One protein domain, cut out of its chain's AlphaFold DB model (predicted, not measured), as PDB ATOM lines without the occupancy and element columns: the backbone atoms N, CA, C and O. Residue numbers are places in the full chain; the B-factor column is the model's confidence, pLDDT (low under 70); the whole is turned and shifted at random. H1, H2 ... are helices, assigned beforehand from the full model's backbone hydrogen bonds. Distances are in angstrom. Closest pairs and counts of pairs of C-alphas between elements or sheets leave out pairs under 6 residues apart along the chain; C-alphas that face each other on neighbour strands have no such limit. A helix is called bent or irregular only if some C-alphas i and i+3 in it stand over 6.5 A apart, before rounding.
ATOM      1  N   GLU A  19     -31.327  16.670   0.310       83.69
ATOM      2  CA  GLU A  19     -31.821  16.774  -1.075       83.69
ATOM      3  C   GLU A  19     -31.035  17.806  -1.898       83.69
ATOM      4  O   GLU A  19     -31.152  17.884  -3.124       83.69
ATOM      5  N   GLU A  20     -30.188  18.600  -1.244       86.88
ATOM      6  CA  GLU A  20     -29.356  19.571  -1.924       86.88
ATOM      7  C   GLU A  20     -28.284  18.910  -2.798       86.88
ATOM      8  O   GLU A  20     -27.542  18.024  -2.371       86.88
ATOM      9  N   LYS A  21     -28.100  19.442  -4.012       87.56
ATOM     10  CA  LYS A  21     -27.154  18.921  -5.016       87.56
ATOM     11  C   LYS A  21     -25.733  18.693  -4.483       87.56
ATOM     12  O   LYS A  21     -25.070  17.751  -4.903       87.56
ATOM     13  N   ARG A  22     -25.235  19.561  -3.596       86.50
ATOM     14  CA  ARG A  22     -23.897  19.407  -2.998       86.50
ATOM     15  C   ARG A  22     -23.841  18.222  -2.030       86.50
ATOM     16  O   ARG A  22     -22.846  17.506  -2.036       86.50
ATOM     17  N   PHE A  23     -24.890  18.019  -1.236       91.12
ATOM     18  CA  PHE A  23     -24.970  16.912  -0.286       91.12
ATOM     19  C   PHE A  23     -25.128  15.579  -1.026       91.12
ATOM     20  O   PHE A  23     -24.390  14.640  -0.749       91.12
ATOM     21  N   GLN A  24     -25.993  15.537  -2.044       92.19
ATOM     22  CA  GLN A  24     -26.150  14.373  -2.922       92.19
ATOM     23  C   GLN A  24     -24.829  13.976  -3.592       92.19
ATOM     24  O   GLN A  24     -24.425  12.821  -3.516       92.19
ATOM     25  N   ARG A  25     -24.081  14.947  -4.135       92.69
ATOM     26  CA  ARG A  25     -22.737  14.686  -4.677       92.69
ATOM     27  C   ARG A  25     -21.784  14.111  -3.639       92.69
ATOM     28  O   ARG A  25     -21.050  13.191  -3.950       92.69
ATOM     29  N   PHE A  26     -21.794  14.623  -2.409       94.31
ATOM     30  CA  PHE A  26     -20.967  14.058  -1.343       94.31
ATOM     31  C   PHE A  26     -21.337  12.601  -1.034       94.31
ATOM     32  O   PHE A  26     -20.440  11.776  -0.876       94.31
ATOM     33  N   ILE A  27     -22.636  12.289  -0.963       93.69
ATOM     34  CA  ILE A  27     -23.143  10.928  -0.735       93.69
ATOM     35  C   ILE A  27     -22.650   9.987  -1.839       93.69
ATOM     36  O   ILE A  27     -22.101   8.931  -1.532       93.69
ATOM     37  N   GLU A  28     -22.790  10.398  -3.099       94.44
ATOM     38  CA  GLU A  28     -22.348   9.636  -4.271       94.44
ATOM     39  C   GLU A  28     -20.818   9.479  -4.313       94.44
ATOM     40  O   GLU A  28     -20.309   8.360  -4.355       94.44
ATOM     41  N   ASP A  29     -20.070  10.585  -4.231       95.12
ATOM     42  CA  ASP A  29     -18.606  10.618  -4.362       95.12
ATOM     43  C   ASP A  29     -17.894   9.837  -3.249       95.12
ATOM     44  O   ASP A  29     -16.772   9.359  -3.431       95.12
ATOM     45  N   ARG A  30     -18.506   9.761  -2.061       94.38
ATOM     46  CA  ARG A  30     -17.950   9.068  -0.888       94.38
ATOM     47  C   ARG A  30     -18.582   7.705  -0.629       94.38
ATOM     48  O   ARG A  30     -18.234   7.092   0.377       94.38
ATOM     49  N   ASP A  31     -19.451   7.238  -1.527       94.44
ATOM     50  CA  ASP A  31     -20.149   5.950  -1.432       94.44
ATOM     51  C   ASP A  31     -20.826   5.754  -0.056       94.44
ATOM     52  O   ASP A  31     -20.712   4.706   0.591       94.44
ATOM     53  N   ILE A  32     -21.500   6.810   0.423       95.62
ATOM     54  CA  ILE A  32     -22.242   6.778   1.687       95.62
ATOM     55  C   ILE A  32     -23.437   5.848   1.525       95.62
ATOM     56  O   ILE A  32     -24.289   6.031   0.654       95.62
ATOM     57  N   LYS A  33     -23.513   4.840   2.389       94.88
ATOM     58  CA  LYS A  33     -24.539   3.809   2.303       94.88
ATOM     59  C   LYS A  33     -25.903   4.323   2.781       94.88
ATOM     60  O   LYS A  33     -25.953   5.094   3.745       94.88
ATOM     61  N   PRO A  34     -27.019   3.881   2.166       93.69
ATOM     62  CA  PRO A  34     -28.362   4.325   2.540       93.69
ATOM     63  C   PRO A  34     -28.683   4.162   4.032       93.69
ATOM     64  O   PRO A  34     -29.342   5.017   4.616       93.69
ATOM     65  N   GLU A  35     -28.184   3.105   4.679       95.19
ATOM     66  CA  GLU A  35     -28.397   2.853   6.110       95.19
ATOM     67  C   GLU A  35     -27.709   3.857   7.049       95.19
ATOM     68  O   GLU A  35     -28.007   3.878   8.246       95.19
ATOM     69  N   ASP A  36     -26.784   4.671   6.534       95.44
ATOM     70  CA  ASP A  36     -26.091   5.711   7.294       95.44
ATOM     71  C   ASP A  36     -26.722   7.096   7.113       95.44
ATOM     72  O   ASP A  36     -26.446   7.991   7.911       95.44
ATOM     73  N   LEU A  37     -27.617   7.279   6.134       93.94
ATOM     74  CA  LEU A  37     -28.327   8.546   5.939       93.94
ATOM     75  C   LEU A  37     -29.112   8.989   7.185       93.94
ATOM     76  O   LEU A  37     -28.966  10.151   7.555       93.94
ATOM     77  N   PRO A  38     -29.827   8.110   7.921       94.44
ATOM     78  CA  PRO A  38     -30.504   8.516   9.157       94.44
ATOM     79  C   PRO A  38     -29.545   9.057  10.228       94.44
ATOM     80  O   PRO A  38     -29.886   9.978  10.963       94.44
ATOM     81  N   VAL A  39     -28.315   8.530  10.298       95.88
ATOM     82  CA  VAL A  39     -27.282   9.024  11.229       95.88
ATOM     83  C   VAL A  39     -26.873  10.450  10.852       95.88
ATOM     84  O   VAL A  39     -26.668  11.292  11.723       95.88
ATOM     85  N   ILE A  40     -26.780  10.736   9.552       94.75
ATOM     86  CA  ILE A  40     -26.470  12.072   9.036       94.75
ATOM     87  C   ILE A  40     -27.645  13.037   9.256       94.75
ATOM     88  O   ILE A  40     -27.425  14.190   9.627       94.75
ATOM     89  N   GLU A  41     -28.888  12.580   9.092       93.69
ATOM     90  CA  GLU A  41     -30.081  13.372   9.424       93.69
ATOM     91  C   GLU A  41     -30.138  13.736  10.908       93.69
ATOM     92  O   GLU A  41     -30.503  14.859  11.257       93.69
ATOM     93  N   ASP A  42     -29.748  12.815  11.789       94.69
ATOM     94  CA  ASP A  42     -29.646  13.094  13.218       94.69
ATOM     95  C   ASP A  42     -28.580  14.155  13.508       94.69
ATOM     96  O   ASP A  42     -28.833  15.068  14.295       94.69
ATOM     97  N   LEU A  43     -27.432  14.108  12.823       95.19
ATOM     98  CA  LEU A  43     -26.388  15.130  12.946       95.19
ATOM     99  C   LEU A  43     -26.894  16.534  12.563       95.19
ATOM    100  O   LEU A  43     -26.551  17.504  13.231       95.19
ATOM    101  N   LEU A  44     -27.773  16.668  11.564       92.56
ATOM    102  CA  LEU A  44     -28.320  17.970  11.140       92.56
ATOM    103  C   LEU A  44     -29.167  18.683  12.211       92.56
ATOM    104  O   LEU A  44     -29.450  19.876  12.076       92.56
ATOM    105  N   LYS A  45     -29.578  17.982  13.274       91.94
ATOM    106  CA  LYS A  45     -30.386  18.545  14.368       91.94
ATOM    107  C   LYS A  45     -29.552  19.327  15.383       91.94
ATOM    108  O   LYS A  45     -30.118  20.070  16.185       91.94
ATOM    109  N   TYR A  46     -28.234  19.146  15.371       94.12
ATOM    110  CA  TYR A  46     -27.338  19.728  16.359       94.12
ATOM    111  C   TYR A  46     -26.855  21.127  15.955       94.12
ATOM    112  O   TYR A  46     -26.800  21.457  14.767       94.12
ATOM    113  N   PRO A  47     -26.517  21.975  16.941       94.00
ATOM    114  CA  PRO A  47     -26.072  23.335  16.682       94.00
ATOM    115  C   PRO A  47     -24.716  23.374  15.968       94.00
ATOM    116  O   PRO A  47     -23.800  22.613  16.295       94.00
ATOM    117  N   LYS A  48     -24.584  24.325  15.032       93.94
ATOM    118  CA  LYS A  48     -23.377  24.568  14.222       93.94
ATOM    119  C   LYS A  48     -22.086  24.591  15.035       93.94
ATOM    120  O   LYS A  48     -21.055  24.098  14.587       93.94
ATOM    121  N   GLU A  49     -22.146  25.167  16.228       93.00
ATOM    122  CA  GLU A  49     -21.018  25.348  17.134       93.00
ATOM    123  C   GLU A  49     -20.283  24.032  17.436       93.00
ATOM    124  O   GLU A  49     -19.057  24.029  17.520       93.00
ATOM    125  N   ILE A  50     -20.993  22.901  17.514       92.19
ATOM    126  CA  ILE A  50     -20.364  21.599  17.784       92.19
ATOM    127  C   ILE A  50     -19.489  21.153  16.600       92.19
ATOM    128  O   ILE A  50     -18.402  20.612  16.800       92.19
ATOM    129  N   PHE A  51     -19.916  21.422  15.364       92.50
ATOM    130  CA  PHE A  51     -19.150  21.073  14.160       92.50
ATOM    131  C   PHE A  51     -17.930  21.977  13.971       92.50
ATOM    132  O   PHE A  51     -16.875  21.501  13.554       92.50
ATOM    133  N   VAL A  52     -18.033  23.252  14.359       89.19
ATOM    134  CA  VAL A  52     -16.884  24.173  14.386       89.19
ATOM    135  C   VAL A  52     -15.799  23.653  15.335       89.19
ATOM    136  O   VAL A  52     -14.616  23.667  15.001       89.19
ATOM    137  N   GLU A  53     -16.182  23.154  16.513       85.38
ATOM    138  CA  GLU A  53     -15.239  22.574  17.479       85.38
ATOM    139  C   GLU A  53     -14.564  21.302  16.940       85.38
ATOM    140  O   GLU A  53     -13.363  21.094  17.136       85.38
ATOM    141  N   LEU A  54     -15.319  20.479  16.206       85.00
ATOM    142  CA  LEU A  54     -14.830  19.245  15.591       85.00
ATOM    143  C   LEU A  54     -13.801  19.472  14.472       85.00
ATOM    144  O   LEU A  54     -13.017  18.567  14.186       85.00
ATOM    145  N   HIS A  55     -13.706  20.668  13.883       73.94
ATOM    146  CA  HIS A  55     -12.645  20.967  12.913       73.94
ATOM    147  C   HIS A  55     -11.234  20.867  13.499       73.94
ATOM    148  O   HIS A  55     -10.286  20.617  12.769       73.94
ATOM    149  N   ASN A  56     -11.057  20.975  14.812       68.44
ATOM    150  CA  ASN A  56      -9.739  20.761  15.420       68.44
ATOM    151  C   ASN A  56      -9.524  19.315  15.889       68.44
ATOM    152  O   ASN A  56      -8.497  19.008  16.490       68.44
ATOM    153  N   PHE A  57     -10.501  18.436  15.652       69.31
ATOM    154  CA  PHE A  57     -10.616  17.170  16.362       69.31
ATOM    155  C   PHE A  57     -10.125  15.949  15.586       69.31
ATOM    156  O   PHE A  57      -9.730  14.984  16.223       69.31
ATOM    157  N   PHE A  58     -10.143  15.938  14.251       64.88
ATOM    158  CA  PHE A  58      -9.847  14.723  13.481       64.88
ATOM    159  C   PHE A  58      -8.335  14.542  13.230       64.88
ATOM    160  O   PHE A  58      -7.802  15.156  12.300       64.88
ATOM    161  N   PRO A  59      -7.600  13.698  13.989       61.38
ATOM    162  CA  PRO A  59      -6.246  13.318  13.612       61.38
ATOM    163  C   PRO A  59      -6.217  12.585  12.261       61.38
ATOM    164  O   PRO A  59      -7.152  11.893  11.864       61.38
ATOM    165  N   PHE A  60      -5.079  12.666  11.569       60.47
ATOM    166  CA  PHE A  60      -4.827  12.044  10.260       60.47
ATOM    167  C   PHE A  60      -4.734  10.491  10.294       60.47
ATOM    168  O   PHE A  60      -3.917   9.897   9.593       60.47
ATOM    169  N   SER A  61      -5.501   9.794  11.144       61.84
ATOM    170  CA  SER A  61      -5.509   8.324  11.253       61.84
ATOM    171  C   SER A  61      -6.868   7.781  11.713       61.84
ATOM    172  O   SER A  61      -7.388   8.189  12.749       61.84
ATOM    173  N   LYS A  62      -7.408   6.793  10.979       60.53
ATOM    174  CA  LYS A  62      -8.724   6.168  11.235       60.53
ATOM    175  C   LYS A  62      -8.826   5.516  12.622       60.53
ATOM    176  O   LYS A  62      -9.794   5.752  13.338       60.53
ATOM    177  N   GLU A  63      -7.824   4.736  13.031       64.00
ATOM    178  CA  GLU A  63      -7.809   4.096  14.359       64.00
ATOM    179  C   GLU A  63      -7.680   5.110  15.496       64.00
ATOM    180  O   GLU A  63      -8.255   4.920  16.569       64.00
ATOM    181  N   LYS A  64      -6.939   6.201  15.263       72.12
ATOM    182  CA  LYS A  64      -6.843   7.291  16.234       72.12
ATOM    183  C   LYS A  64      -8.177   8.021  16.344       72.12
ATOM    184  O   LYS A  64      -8.622   8.227  17.460       72.12
ATOM    185  N   ASN A  65      -8.867   8.292  15.236       73.75
ATOM    186  CA  ASN A  65     -10.188   8.929  15.262       73.75
ATOM    187  C   ASN A  65     -11.202   8.170  16.113       73.75
ATOM    188  O   ASN A  65     -11.847   8.778  16.958       73.75
ATOM    189  N   ALA A  66     -11.338   6.855  15.921       78.44
ATOM    190  CA  ALA A  66     -12.311   6.073  16.682       78.44
ATOM    191  C   ALA A  66     -12.016   6.097  18.195       78.44
ATOM    192  O   ALA A  66     -12.930   6.285  18.998       78.44
ATOM    193  N   LYS A  67     -10.738   5.965  18.579       82.75
ATOM    194  CA  LYS A  67     -10.299   6.022  19.983       82.75
ATOM    195  C   LYS A  67     -10.419   7.419  20.587       82.75
ATOM    196  O   LYS A  67     -10.801   7.538  21.745       82.75
ATOM    197  N   GLU A  68     -10.095   8.469  19.837       84.38
ATOM    198  CA  GLU A  68     -10.281   9.840  20.316       84.38
ATOM    199  C   GLU A  68     -11.772  10.156  20.478       84.38
ATOM    200  O   GLU A  68     -12.155  10.701  21.507       84.38
ATOM    201  N   LEU A  69     -12.635   9.754  19.534       87.50
ATOM    202  CA  LEU A  69     -14.090   9.923  19.659       87.50
ATOM    203  C   LEU A  69     -14.631   9.219  20.908       87.50
ATOM    204  O   LEU A  69     -15.432   9.794  21.635       87.50
ATOM    205  N   GLU A  70     -14.163   8.002  21.189       89.00
ATOM    206  CA  GLU A  70     -14.505   7.284  22.420       89.00
ATOM    207  C   GLU A  70     -14.068   8.040  23.684       89.00
ATOM    208  O   GLU A  70     -14.882   8.253  24.580       89.00
ATOM    209  N   ARG A  71     -12.826   8.534  23.737       88.25
ATOM    210  CA  ARG A  71     -12.350   9.348  24.870       88.25
ATOM    211  C   ARG A  71     -13.142  10.640  25.046       88.25
ATOM    212  O   ARG A  71     -13.371  11.066  26.179       88.25
ATOM    213  N   SER A  72     -13.548  11.272  23.949       89.94
ATOM    214  CA  SER A  72     -14.379  12.475  23.990       89.94
ATOM    215  C   SER A  72     -15.770  12.178  24.532       89.94
ATOM    216  O   SER A  72     -16.258  12.938  25.364       89.94
ATOM    217  N   VAL A  73     -16.380  11.049  24.149       91.38
ATOM    218  CA  VAL A  73     -17.643  10.578  24.744       91.38
ATOM    219  C   VAL A  73     -17.491  10.400  26.255       91.38
ATOM    220  O   VAL A  73     -18.289  10.950  27.010       91.38
ATOM    221  N   ASP A  74     -16.446   9.711  26.718       91.88
ATOM    222  CA  ASP A  74     -16.213   9.507  28.155       91.88
ATOM    223  C   ASP A  74     -15.968  10.826  28.908       91.88
ATOM    224  O   ASP A  74     -16.459  11.023  30.023       91.88
ATOM    225  N   THR A  75     -15.252  11.762  28.281       90.44
ATOM    226  CA  THR A  75     -14.987  13.093  28.842       90.44
ATOM    227  C   THR A  75     -16.275  13.898  28.998       90.44
ATOM    228  O   THR A  75     -16.525  14.461  30.066       90.44
ATOM    229  N   GLU A  76     -17.112  13.947  27.962       92.38
ATOM    230  CA  GLU A  76     -18.392  14.661  28.010       92.38
ATOM    231  C   GLU A  76     -19.389  13.971  28.946       92.38
ATOM    232  O   GLU A  76     -20.126  14.641  29.671       92.38
ATOM    233  N   LYS A  77     -19.349  12.638  29.043       92.25
ATOM    234  CA  LYS A  77     -20.130  11.876  30.021       92.25
ATOM    235  C   LYS A  77     -19.797  12.287  31.450       92.25
ATOM    236  O   LYS A  77     -20.713  12.471  32.252       92.25
ATOM    237  N   GLU A  78     -18.523  12.474  31.784       91.25
ATOM    238  CA  GLU A  78     -18.138  12.981  33.104       91.25
ATOM    239  C   GLU A  78     -18.588  14.434  33.302       91.25
ATOM    240  O   GLU A  78     -19.192  14.755  34.327       91.25
ATOM    241  N   ARG A  79     -18.390  15.304  32.298       90.00
ATOM    242  CA  ARG A  79     -18.842  16.707  32.352       90.00
ATOM    243  C   ARG A  79     -20.352  16.830  32.546       90.00
ATOM    244  O   ARG A  79     -20.792  17.698  33.298       90.00
ATOM    245  N   SER A  80     -21.140  15.927  31.962       91.00
ATOM    246  CA  SER A  80     -22.606  15.905  32.077       91.00
ATOM    247  C   SER A  80     -23.120  15.688  33.512       91.00
ATOM    248  O   SER A  80     -24.274  15.999  33.815       91.00
ATOM    249  N   LYS A  81     -22.267  15.211  34.434       92.38
ATOM    250  CA  LYS A  81     -22.594  15.050  35.865       92.38
ATOM    251  C   LYS A  81     -22.581  16.369  36.644       92.38
ATOM    252  O   LYS A  81     -22.911  16.385  37.831       92.38
ATOM    253  N   THR A  82     -22.192  17.470  36.004       92.38
ATOM    254  CA  THR A  82     -22.231  18.810  36.594       92.38
ATOM    255  C   THR A  82     -23.640  19.211  37.055       92.38
ATOM    256  O   THR A  82     -24.656  18.754  36.530       92.38
ATOM    257  N   LYS A  83     -23.708  20.107  38.048       93.56
ATOM    258  CA  LYS A  83     -24.968  20.715  38.517       93.56
ATOM    259  C   LYS A  83     -25.419  21.894  37.649       93.56
ATOM    260  O   LYS A  83     -26.572  22.310  37.749       93.56
ATOM    261  N   ASP A  84     -24.528  22.437  36.821       95.19
ATOM    262  CA  ASP A  84     -24.858  23.507  35.882       95.19
ATOM    263  C   ASP A  84     -25.679  22.942  34.714       95.19
ATOM    264  O   ASP A  84     -25.192  22.145  33.912       95.19
ATOM    265  N   LYS A  85     -26.943  23.362  34.613       92.75
ATOM    266  CA  LYS A  85     -27.868  22.864  33.586       92.75
ATOM    267  C   LYS A  85     -27.407  23.183  32.166       92.75
ATOM    268  O   LYS A  85     -27.592  22.350  31.286       92.75
ATOM    269  N   ASN A  86     -26.814  24.353  31.942       89.62
ATOM    270  CA  ASN A  86     -26.394  24.768  30.606       89.62
ATOM    271  C   ASN A  86     -25.192  23.944  30.156       89.62
ATOM    272  O   ASN A  86     -25.191  23.402  29.054       89.62
ATOM    273  N   LEU A  87     -24.200  23.788  31.037       90.12
ATOM    274  CA  LEU A  87     -23.038  22.948  30.749       90.12
ATOM    275  C   LEU A  87     -23.431  21.484  30.559       90.12
ATOM    276  O   LEU A  87     -22.886  20.821  29.679       90.12
ATOM    277  N   LYS A  88     -24.399  20.991  31.338       93.25
ATOM    278  CA  LYS A  88     -24.932  19.641  31.174       93.25
ATOM    279  C   LYS A  88     -25.552  19.435  29.789       93.25
ATOM    280  O   LYS A  88     -25.167  18.487  29.118       93.25
ATOM    281  N   ILE A  89     -26.428  20.340  29.339       91.81
ATOM    282  CA  ILE A  89     -27.059  20.267  28.007       91.81
ATOM    283  C   ILE A  89     -26.001  20.278  26.897       91.81
ATOM    284  O   ILE A  89     -26.038  19.441  26.001       91.81
ATOM    285  N   ILE A  90     -25.024  21.188  26.978       91.69
ATOM    286  CA  ILE A  90     -23.933  21.265  25.995       91.69
ATOM    287  C   ILE A  90     -23.134  19.954  25.964       91.69
ATOM    288  O   ILE A  90     -22.807  19.463  24.885       91.69
ATOM    289  N   SER A  91     -22.845  19.374  27.133       92.69
ATOM    290  CA  SER A  91     -22.090  18.117  27.227       92.69
ATOM    291  C   SER A  91     -22.879  16.940  26.645       92.69
ATOM    292  O   SER A  91     -22.326  16.124  25.916       92.69
ATOM    293  N   GLU A  92     -24.185  16.862  26.916       94.12
ATOM    294  CA  GLU A  92     -25.070  15.825  26.369       94.12
ATOM    295  C   GLU A  92     -25.176  15.909  24.839       94.12
ATOM    296  O   GLU A  92     -25.109  14.886  24.158       94.12
ATOM    297  N   GLU A  93     -25.282  17.117  24.281       94.38
ATOM    298  CA  GLU A  93     -25.301  17.313  22.830       94.38
ATOM    299  C   GLU A  93     -23.971  16.925  22.175       94.38
ATOM    300  O   GLU A  93     -23.968  16.209  21.173       94.38
ATOM    301  N   ARG A  94     -22.837  17.348  22.751       93.50
ATOM    302  CA  ARG A  94     -21.507  16.958  22.260       93.50
ATOM    303  C   ARG A  94     -21.320  15.450  22.296       93.50
ATOM    304  O   ARG A  94     -20.891  14.871  21.303       93.50
ATOM    305  N   MET A  95     -21.688  14.818  23.409       94.31
ATOM    306  CA  MET A  95     -21.632  13.367  23.568       94.31
ATOM    307  C   MET A  95     -22.422  12.662  22.461       94.31
ATOM    308  O   MET A  95     -21.878  11.777  21.803       94.31
ATOM    309  N   ALA A  96     -23.656  13.098  22.192       95.56
ATOM    310  CA  ALA A  96     -24.479  12.509  21.141       95.56
ATOM    311  C   ALA A  96     -23.858  12.682  19.742       95.56
ATOM    312  O   ALA A  96     -23.800  11.727  18.968       95.56
ATOM    313  N   VAL A  97     -23.317  13.864  19.427       95.12
ATOM    314  CA  VAL A  97     -22.605  14.092  18.159       95.12
ATOM    315  C   VAL A  97     -21.372  13.187  18.044       95.12
ATOM    316  O   VAL A  97     -21.161  12.568  16.999       95.12
ATOM    317  N   TYR A  98     -20.572  13.055  19.105       93.44
ATOM    318  CA  TYR A  98     -19.387  12.193  19.101       93.44
ATOM    319  C   TYR A  98     -19.744  10.716  18.928       93.44
ATOM    320  O   TYR A  98     -19.052  10.013  18.194       93.44
ATOM    321  N   GLU A  99     -20.841  10.241  19.521       94.31
ATOM    322  CA  GLU A  99     -21.340   8.878  19.312       94.31
ATOM    323  C   GLU A  99     -21.765   8.628  17.857       94.31
ATOM    324  O   GLU A  99     -21.408   7.596  17.276       94.31
ATOM    325  N   LEU A 100     -22.464   9.587  17.238       95.44
ATOM    326  CA  LEU A 100     -22.866   9.515  15.830       95.44
ATOM    327  C   LEU A 100     -21.637   9.485  14.907       95.44
ATOM    328  O   LEU A 100     -21.523   8.600  14.053       95.44
ATOM    329  N   PHE A 101     -20.657  10.367  15.128       93.19
ATOM    330  CA  PHE A 101     -19.385  10.327  14.396       93.19
ATOM    331  C   PHE A 101     -18.606   9.035  14.649       93.19
ATOM    332  O   PHE A 101     -18.004   8.497  13.719       93.19
ATOM    333  N   ARG A 102     -18.639   8.486  15.871       90.31
ATOM    334  CA  ARG A 102     -17.972   7.218  16.198       90.31
ATOM    335  C   ARG A 102     -18.562   6.073  15.384       90.31
ATOM    336  O   ARG A 102     -17.802   5.290  14.813       90.31
ATOM    337  N   ARG A 103     -19.892   6.013  15.262       92.38
ATOM    338  CA  ARG A 103     -20.587   5.024  14.425       92.38
ATOM    339  C   ARG A 103     -20.153   5.116  12.962       92.38
ATOM    340  O   ARG A 103     -19.859   4.088  12.355       92.38
ATOM    341  N   LEU A 104     -20.050   6.329  12.420       92.81
ATOM    342  CA  LEU A 104     -19.576   6.544  11.051       92.81
ATOM    343  C   LEU A 104     -18.085   6.200  10.896       92.81
ATOM    344  O   LEU A 104     -17.702   5.613   9.890       92.81
ATOM    345  N   SER A 105     -17.250   6.469  11.904       90.00
ATOM    346  CA  SER A 105     -15.802   6.197  11.867       90.00
ATOM    347  C   SER A 105     -15.432   4.714  11.772       90.00
ATOM    348  O   SER A 105     -14.353   4.371  11.287       90.00
ATOM    349  N   ALA A 106     -16.337   3.821  12.183       88.75
ATOM    350  CA  ALA A 106     -16.160   2.388  11.979       88.75
ATOM    351  C   ALA A 106     -16.172   2.030  10.480       88.75
ATOM    352  O   ALA A 106     -15.403   1.181  10.024       88.75
ATOM    353  N   LYS A 107     -17.006   2.722   9.698       91.12
ATOM    354  CA  LYS A 107     -17.234   2.454   8.275       91.12
ATOM    355  C   LYS A 107     -16.327   3.301   7.387       91.12
ATOM    356  O   LYS A 107     -15.587   2.760   6.568       91.12
ATOM    357  N   TYR A 108     -16.304   4.608   7.618       90.81
ATOM    358  CA  TYR A 108     -15.663   5.588   6.747       90.81
ATOM    359  C   TYR A 108     -14.298   6.042   7.279       90.81
ATOM    360  O   TYR A 108     -14.002   5.935   8.470       90.81
ATOM    361  N   ASP A 109     -13.427   6.505   6.381       87.81
ATOM    362  CA  ASP A 109     -12.127   7.059   6.759       87.81
ATOM    363  C   ASP A 109     -12.235   8.489   7.317       87.81
ATOM    364  O   ASP A 109     -13.284   9.134   7.286       87.81
ATOM    365  N   TRP A 110     -11.117   8.992   7.842       85.62
ATOM    366  CA  TRP A 110     -11.056  10.313   8.459       85.62
ATOM    367  C   TRP A 110     -11.368  11.457   7.486       85.62
ATOM    368  O   TRP A 110     -11.913  12.470   7.913       85.62
ATOM    369  N   THR A 111     -11.056  11.308   6.197       88.88
ATOM    370  CA  THR A 111     -11.302  12.337   5.182       88.88
ATOM    371  C   THR A 111     -12.793  12.449   4.877       88.88
ATOM    372  O   THR A 111     -13.304  13.556   4.717       88.88
ATOM    373  N   VAL A 112     -13.516  11.325   4.839       92.00
ATOM    374  CA  VAL A 112     -14.979  11.329   4.704       92.00
ATOM    375  C   VAL A 112     -15.627  12.021   5.902       92.00
ATOM    376  O   VAL A 112     -16.470  12.894   5.704       92.00
ATOM    377  N   LEU A 113     -15.206  11.694   7.130       91.56
ATOM    378  CA  LEU A 113     -15.742  12.330   8.342       91.56
ATOM    379  C   LEU A 113     -15.431  13.829   8.396       91.56
ATOM    380  O   LEU A 113     -16.305  14.619   8.739       91.56
ATOM    381  N   TRP A 114     -14.213  14.220   8.018       90.25
ATOM    382  CA  TRP A 114     -13.804  15.620   7.932       90.25
ATOM    383  C   TRP A 114     -14.691  16.409   6.966       90.25
ATOM    384  O   TRP A 114     -15.220  17.467   7.306       90.25
ATOM    385  N   ASN A 115     -14.900  15.871   5.765       92.25
ATOM    386  CA  ASN A 115     -15.732  16.514   4.755       92.25
ATOM    387  C   ASN A 115     -17.200  16.579   5.178       92.25
ATOM    388  O   ASN A 115     -17.844  17.606   4.970       92.25
ATOM    389  N   LEU A 116     -17.715  15.512   5.798       94.12
ATOM    390  CA  LEU A 116     -19.054  15.511   6.377       94.12
ATOM    391  C   LEU A 116     -19.188  16.615   7.430       94.12
ATOM    392  O   LEU A 116     -20.155  17.367   7.387       94.12
ATOM    393  N   ASN A 117     -18.209  16.758   8.328       93.56
ATOM    394  CA  ASN A 117     -18.209  17.813   9.337       93.56
ATOM    395  C   ASN A 117     -18.275  19.213   8.711       93.56
ATOM    396  O   ASN A 117     -19.082  20.032   9.140       93.56
ATOM    397  N   GLY A 118     -17.496  19.463   7.654       92.19
ATOM    398  CA  GLY A 118     -17.547  20.732   6.925       92.19
ATOM    399  C   GLY A 118     -18.913  21.001   6.282       92.19
ATOM    400  O   GLY A 118     -19.427  22.115   6.352       92.19
ATOM    401  N   ILE A 119     -19.551  19.978   5.703       93.31
ATOM    402  CA  ILE A 119     -20.916  20.106   5.167       93.31
ATOM    403  C   ILE A 119     -21.912  20.396   6.297       93.31
ATOM    404  O   ILE A 119     -22.740  21.292   6.159       93.31
ATOM    405  N   LEU A 120     -21.827  19.681   7.420       93.75
ATOM    406  CA  LEU A 120     -22.708  19.884   8.570       93.75
ATOM    407  C   LEU A 120     -22.552  21.288   9.158       93.75
ATOM    408  O   LEU A 120     -23.559  21.934   9.433       93.75
ATOM    409  N   GLU A 121     -21.328  21.809   9.271       92.62
ATOM    410  CA  GLU A 121     -21.093  23.188   9.711       92.62
ATOM    411  C   GLU A 121     -21.788  24.211   8.791       92.62
ATOM    412  O   GLU A 121     -22.325  25.222   9.252       92.62
ATOM    413  N   GLU A 122     -21.781  23.986   7.478       90.50
ATOM    414  CA  GLU A 122     -22.448  24.880   6.527       90.50
ATOM    415  C   GLU A 122     -23.979  24.791   6.594       90.50
ATOM    416  O   GLU A 122     -24.658  25.790   6.355       90.50
ATOM    417  N   LYS A 123     -24.525  23.603   6.884       89.81
ATOM    418  CA  LYS A 123     -25.967  23.316   6.796       89.81
ATOM    419  C   LYS A 123     -26.734  23.481   8.092       89.81
ATOM    420  O   LYS A 123     -27.951  23.660   8.062       89.81
ATOM    421  N   THR A 124     -26.046  23.433   9.217       89.88
ATOM    422  CA  THR A 124     -26.675  23.557  10.527       89.88
ATOM    423  C   THR A 124     -26.796  25.020  10.939       89.88
ATOM    424  O   THR A 124     -25.989  25.885  10.588       89.88
ATOM    425  N   LYS A 125     -27.868  25.309  11.677       91.06
ATOM    426  CA  LYS A 125     -28.144  26.634  12.234       91.06
ATOM    427  C   LYS A 125     -27.352  26.802  13.535       91.06
ATOM    428  O   LYS A 125     -27.049  25.825  14.222       91.06
ATOM    429  N   THR A 126     -27.025  28.039  13.896       92.38
ATOM    430  CA  THR A 126     -26.457  28.322  15.226       92.38
ATOM    431  C   THR A 126     -27.480  28.003  16.310       92.38
ATOM    432  O   THR A 126     -28.690  28.058  16.060       92.38
ATOM    433  N   ARG A 127     -27.030  27.725  17.540       90.94
ATOM    434  CA  ARG A 127     -27.955  27.484  18.668       90.94
ATOM    435  C   ARG A 127     -28.992  28.602  18.802       90.94
ATOM    436  O   ARG A 127     -30.182  28.330  18.937       90.94
ATOM    437  N   LEU A 128     -28.552  29.855  18.683       89.12
ATOM    438  CA  LEU A 128     -29.438  31.019  18.741       89.12
ATOM    439  C   LEU A 128     -30.513  30.969  17.651       89.12
ATOM    440  O   LEU A 128     -31.688  31.178  17.936       89.12
ATOM    441  N   GLN A 129     -30.139  30.658  16.409       89.56
ATOM    442  CA  GLN A 129     -31.094  30.538  15.305       89.56
ATOM    443  C   GLN A 129     -32.105  29.404  15.534       89.56
ATOM    444  O   GLN A 129     -33.286  29.580  15.229       89.56
ATOM    445  N   ILE A 130     -31.669  28.272  16.095       87.31
ATOM    446  CA  ILE A 130     -32.547  27.148  16.458       87.31
ATOM    447  C   ILE A 130     -33.551  27.582  17.538       87.31
ATOM    448  O   ILE A 130     -34.756  27.371  17.389       87.31
ATOM    449  N   GLU A 131     -33.083  28.243  18.597       88.38
ATOM    450  CA  GLU A 131     -33.938  28.744  19.678       88.38
ATOM    451  C   GLU A 131     -34.945  29.794  19.189       88.38
ATOM    452  O   GLU A 131     -36.125  29.739  19.551       88.38
ATOM    453  N   PHE A 132     -34.516  30.724  18.329       88.94
ATOM    454  CA  PHE A 132     -35.407  31.709  17.713       88.94
ATOM    455  C   PHE A 132     -36.484  31.047  16.852       88.94
ATOM    456  O   PHE A 132     -37.657  31.414  16.957       88.94
ATOM    457  N   ALA A 133     -36.116  30.060  16.030       86.19
ATOM    458  CA  ALA A 133     -37.069  29.324  15.205       86.19
ATOM    459  C   ALA A 133     -38.111  28.592  16.067       86.19
ATOM    460  O   ALA A 133     -39.308  28.678  15.786       86.19
ATOM    461  N   ARG A 134     -37.674  27.952  17.159       85.75
ATOM    462  CA  ARG A 134     -38.561  27.263  18.104       85.75
ATOM    463  C   ARG A 134     -39.546  28.221  18.775       85.75
ATOM    464  O   ARG A 134     -40.748  27.973  18.742       85.75
ATOM    465  N   ARG A 135     -39.063  29.346  19.315       87.06
ATOM    466  CA  ARG A 135     -39.930  30.360  19.944       87.06
ATOM    467  C   ARG A 135     -40.941  30.940  18.959       87.06
ATOM    468  O   ARG A 135     -42.096  31.143  19.312       87.06
ATOM    469  N   LYS A 136     -40.532  31.182  17.708       84.25
ATOM    470  CA  LYS A 136     -41.440  31.670  16.660       84.25
ATOM    471  C   LYS A 136     -42.569  30.674  16.374       84.25
ATOM    472  O   LYS A 136     -43.705  31.103  16.216       84.25
ATOM    473  N   GLN A 137     -42.275  29.374  16.332       83.50
ATOM    474  CA  GLN A 137     -43.291  28.333  16.138       83.50
ATOM    475  C   GLN A 137     -44.245  28.209  17.332       83.50
ATOM    476  O   GLN A 137     -45.434  27.991  17.133       83.50
ATOM    477  N   GLU A 138     -43.743  28.354  18.561       86.06
ATOM    478  CA  GLU A 138     -44.567  28.339  19.780       86.06
ATOM    479  C   GLU A 138     -45.550  29.520  19.825       86.06
ATOM    480  O   GLU A 138     -46.668  29.353  20.290       86.06
ATOM    481  N   LEU A 139     -45.171  30.685  19.287       82.38
ATOM    482  CA  LEU A 139     -46.036  31.872  19.201       82.38
ATOM    483  C   LEU A 139     -47.074  31.818  18.066       82.38
ATOM    484  O   LEU A 139     -47.956  32.671  18.009       82.38
ATOM    485  N   GLN A 140     -46.940  30.873  17.134       74.25
ATOM    486  CA  GLN A 140     -47.861  30.676  16.007       74.25
ATOM    487  C   GLN A 140     -48.886  29.554  16.255       74.25
ATOM    488  O   GLN A 140     -49.722  29.308  15.386       74.25
TER     489      GLN A 140
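This is residues 19 to 140 of the 141 residues of an uncharacterized protein of Candidatus Niyogibacteria bacterium (UniProt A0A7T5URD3). A long helical hairpin, H4 and H5, makes one side of this domain; the shorter helices H2, H3 and H6 gather beside H5, with H1 beyond them near H6. H7 leads away from the body, and its residues 134 to 138 stick out together with residues 139 and 140. The printed part has 122 residues, with seven named helices, H1 to H7 in order along the chain, and no named strand; the class is all helix. It is compact, with a radius of gyration of the C-alphas of 15.2 A and spans of 41 by 36 by 24 A.

Start with H1, residues 21 to 29: it is close to but not clearly touching H6, residues 110 to 123, the closest C-alphas being those of Phe 23 and Ile 119 at 7.5 A. Next, H2, residues 34 to 43, touches residues 97 to 104 alone of H5, residues 85 to 107, at a shallow tilt of 19 degrees, opposite ways; their closest C-alphas, of Val 39 and Leu 100, are 6.4 A apart. H3, residues 48 to 54, touches residues 117 to 123 alone of H6 at a shallow tilt of 21 degrees, opposite ways, closest at the C-alphas of Lys 48 and Glu 121, 5.2 A. H4, residues 62 to 79, forms a helical hairpin with H5: they touch at a shallow tilt of 20 degrees, closest at the C-alphas of Val 73 and Met 95, 5.0 A. H5 and H6 only just touch, with 3 pairs of C-alphas within 8 A, the closest being Ser 105 and Leu 113 at 7.1 A. H7, residues 127 to 138, touches no helix; its closest C-alpha to H3 is Arg 127, 7.0 A from that of Lys 48. Every O i to N i+4 pair is within hydrogen-bond range in H1, H3, H4, H6 and H7; the counts are 4 of 6 in H2 and 18 of 19 in H5.

Find C-alpha 21 at (-27.154, 18.921, -5.016), where H1 begins. H2 is only just irregular: C-alphas 35 and 38 are 6.8 A apart. H4 runs 25.7 A from first to last C-alpha; H5 begins at C-alpha 85, (-27.868, 22.864, 33.586), and runs 34.2 A. H6 spans 19.9 A and H7 16.7 A, ending at C-alpha 138, (-44.567, 28.339, 19.780).

The two C-alphas farthest apart, of Ser 61 and Gln 140, are 48.1 A apart. The printed part has no cut and no long link. Look at residues 56 to 63 for pLDDT under 70; the mean of the printed part is 88.8.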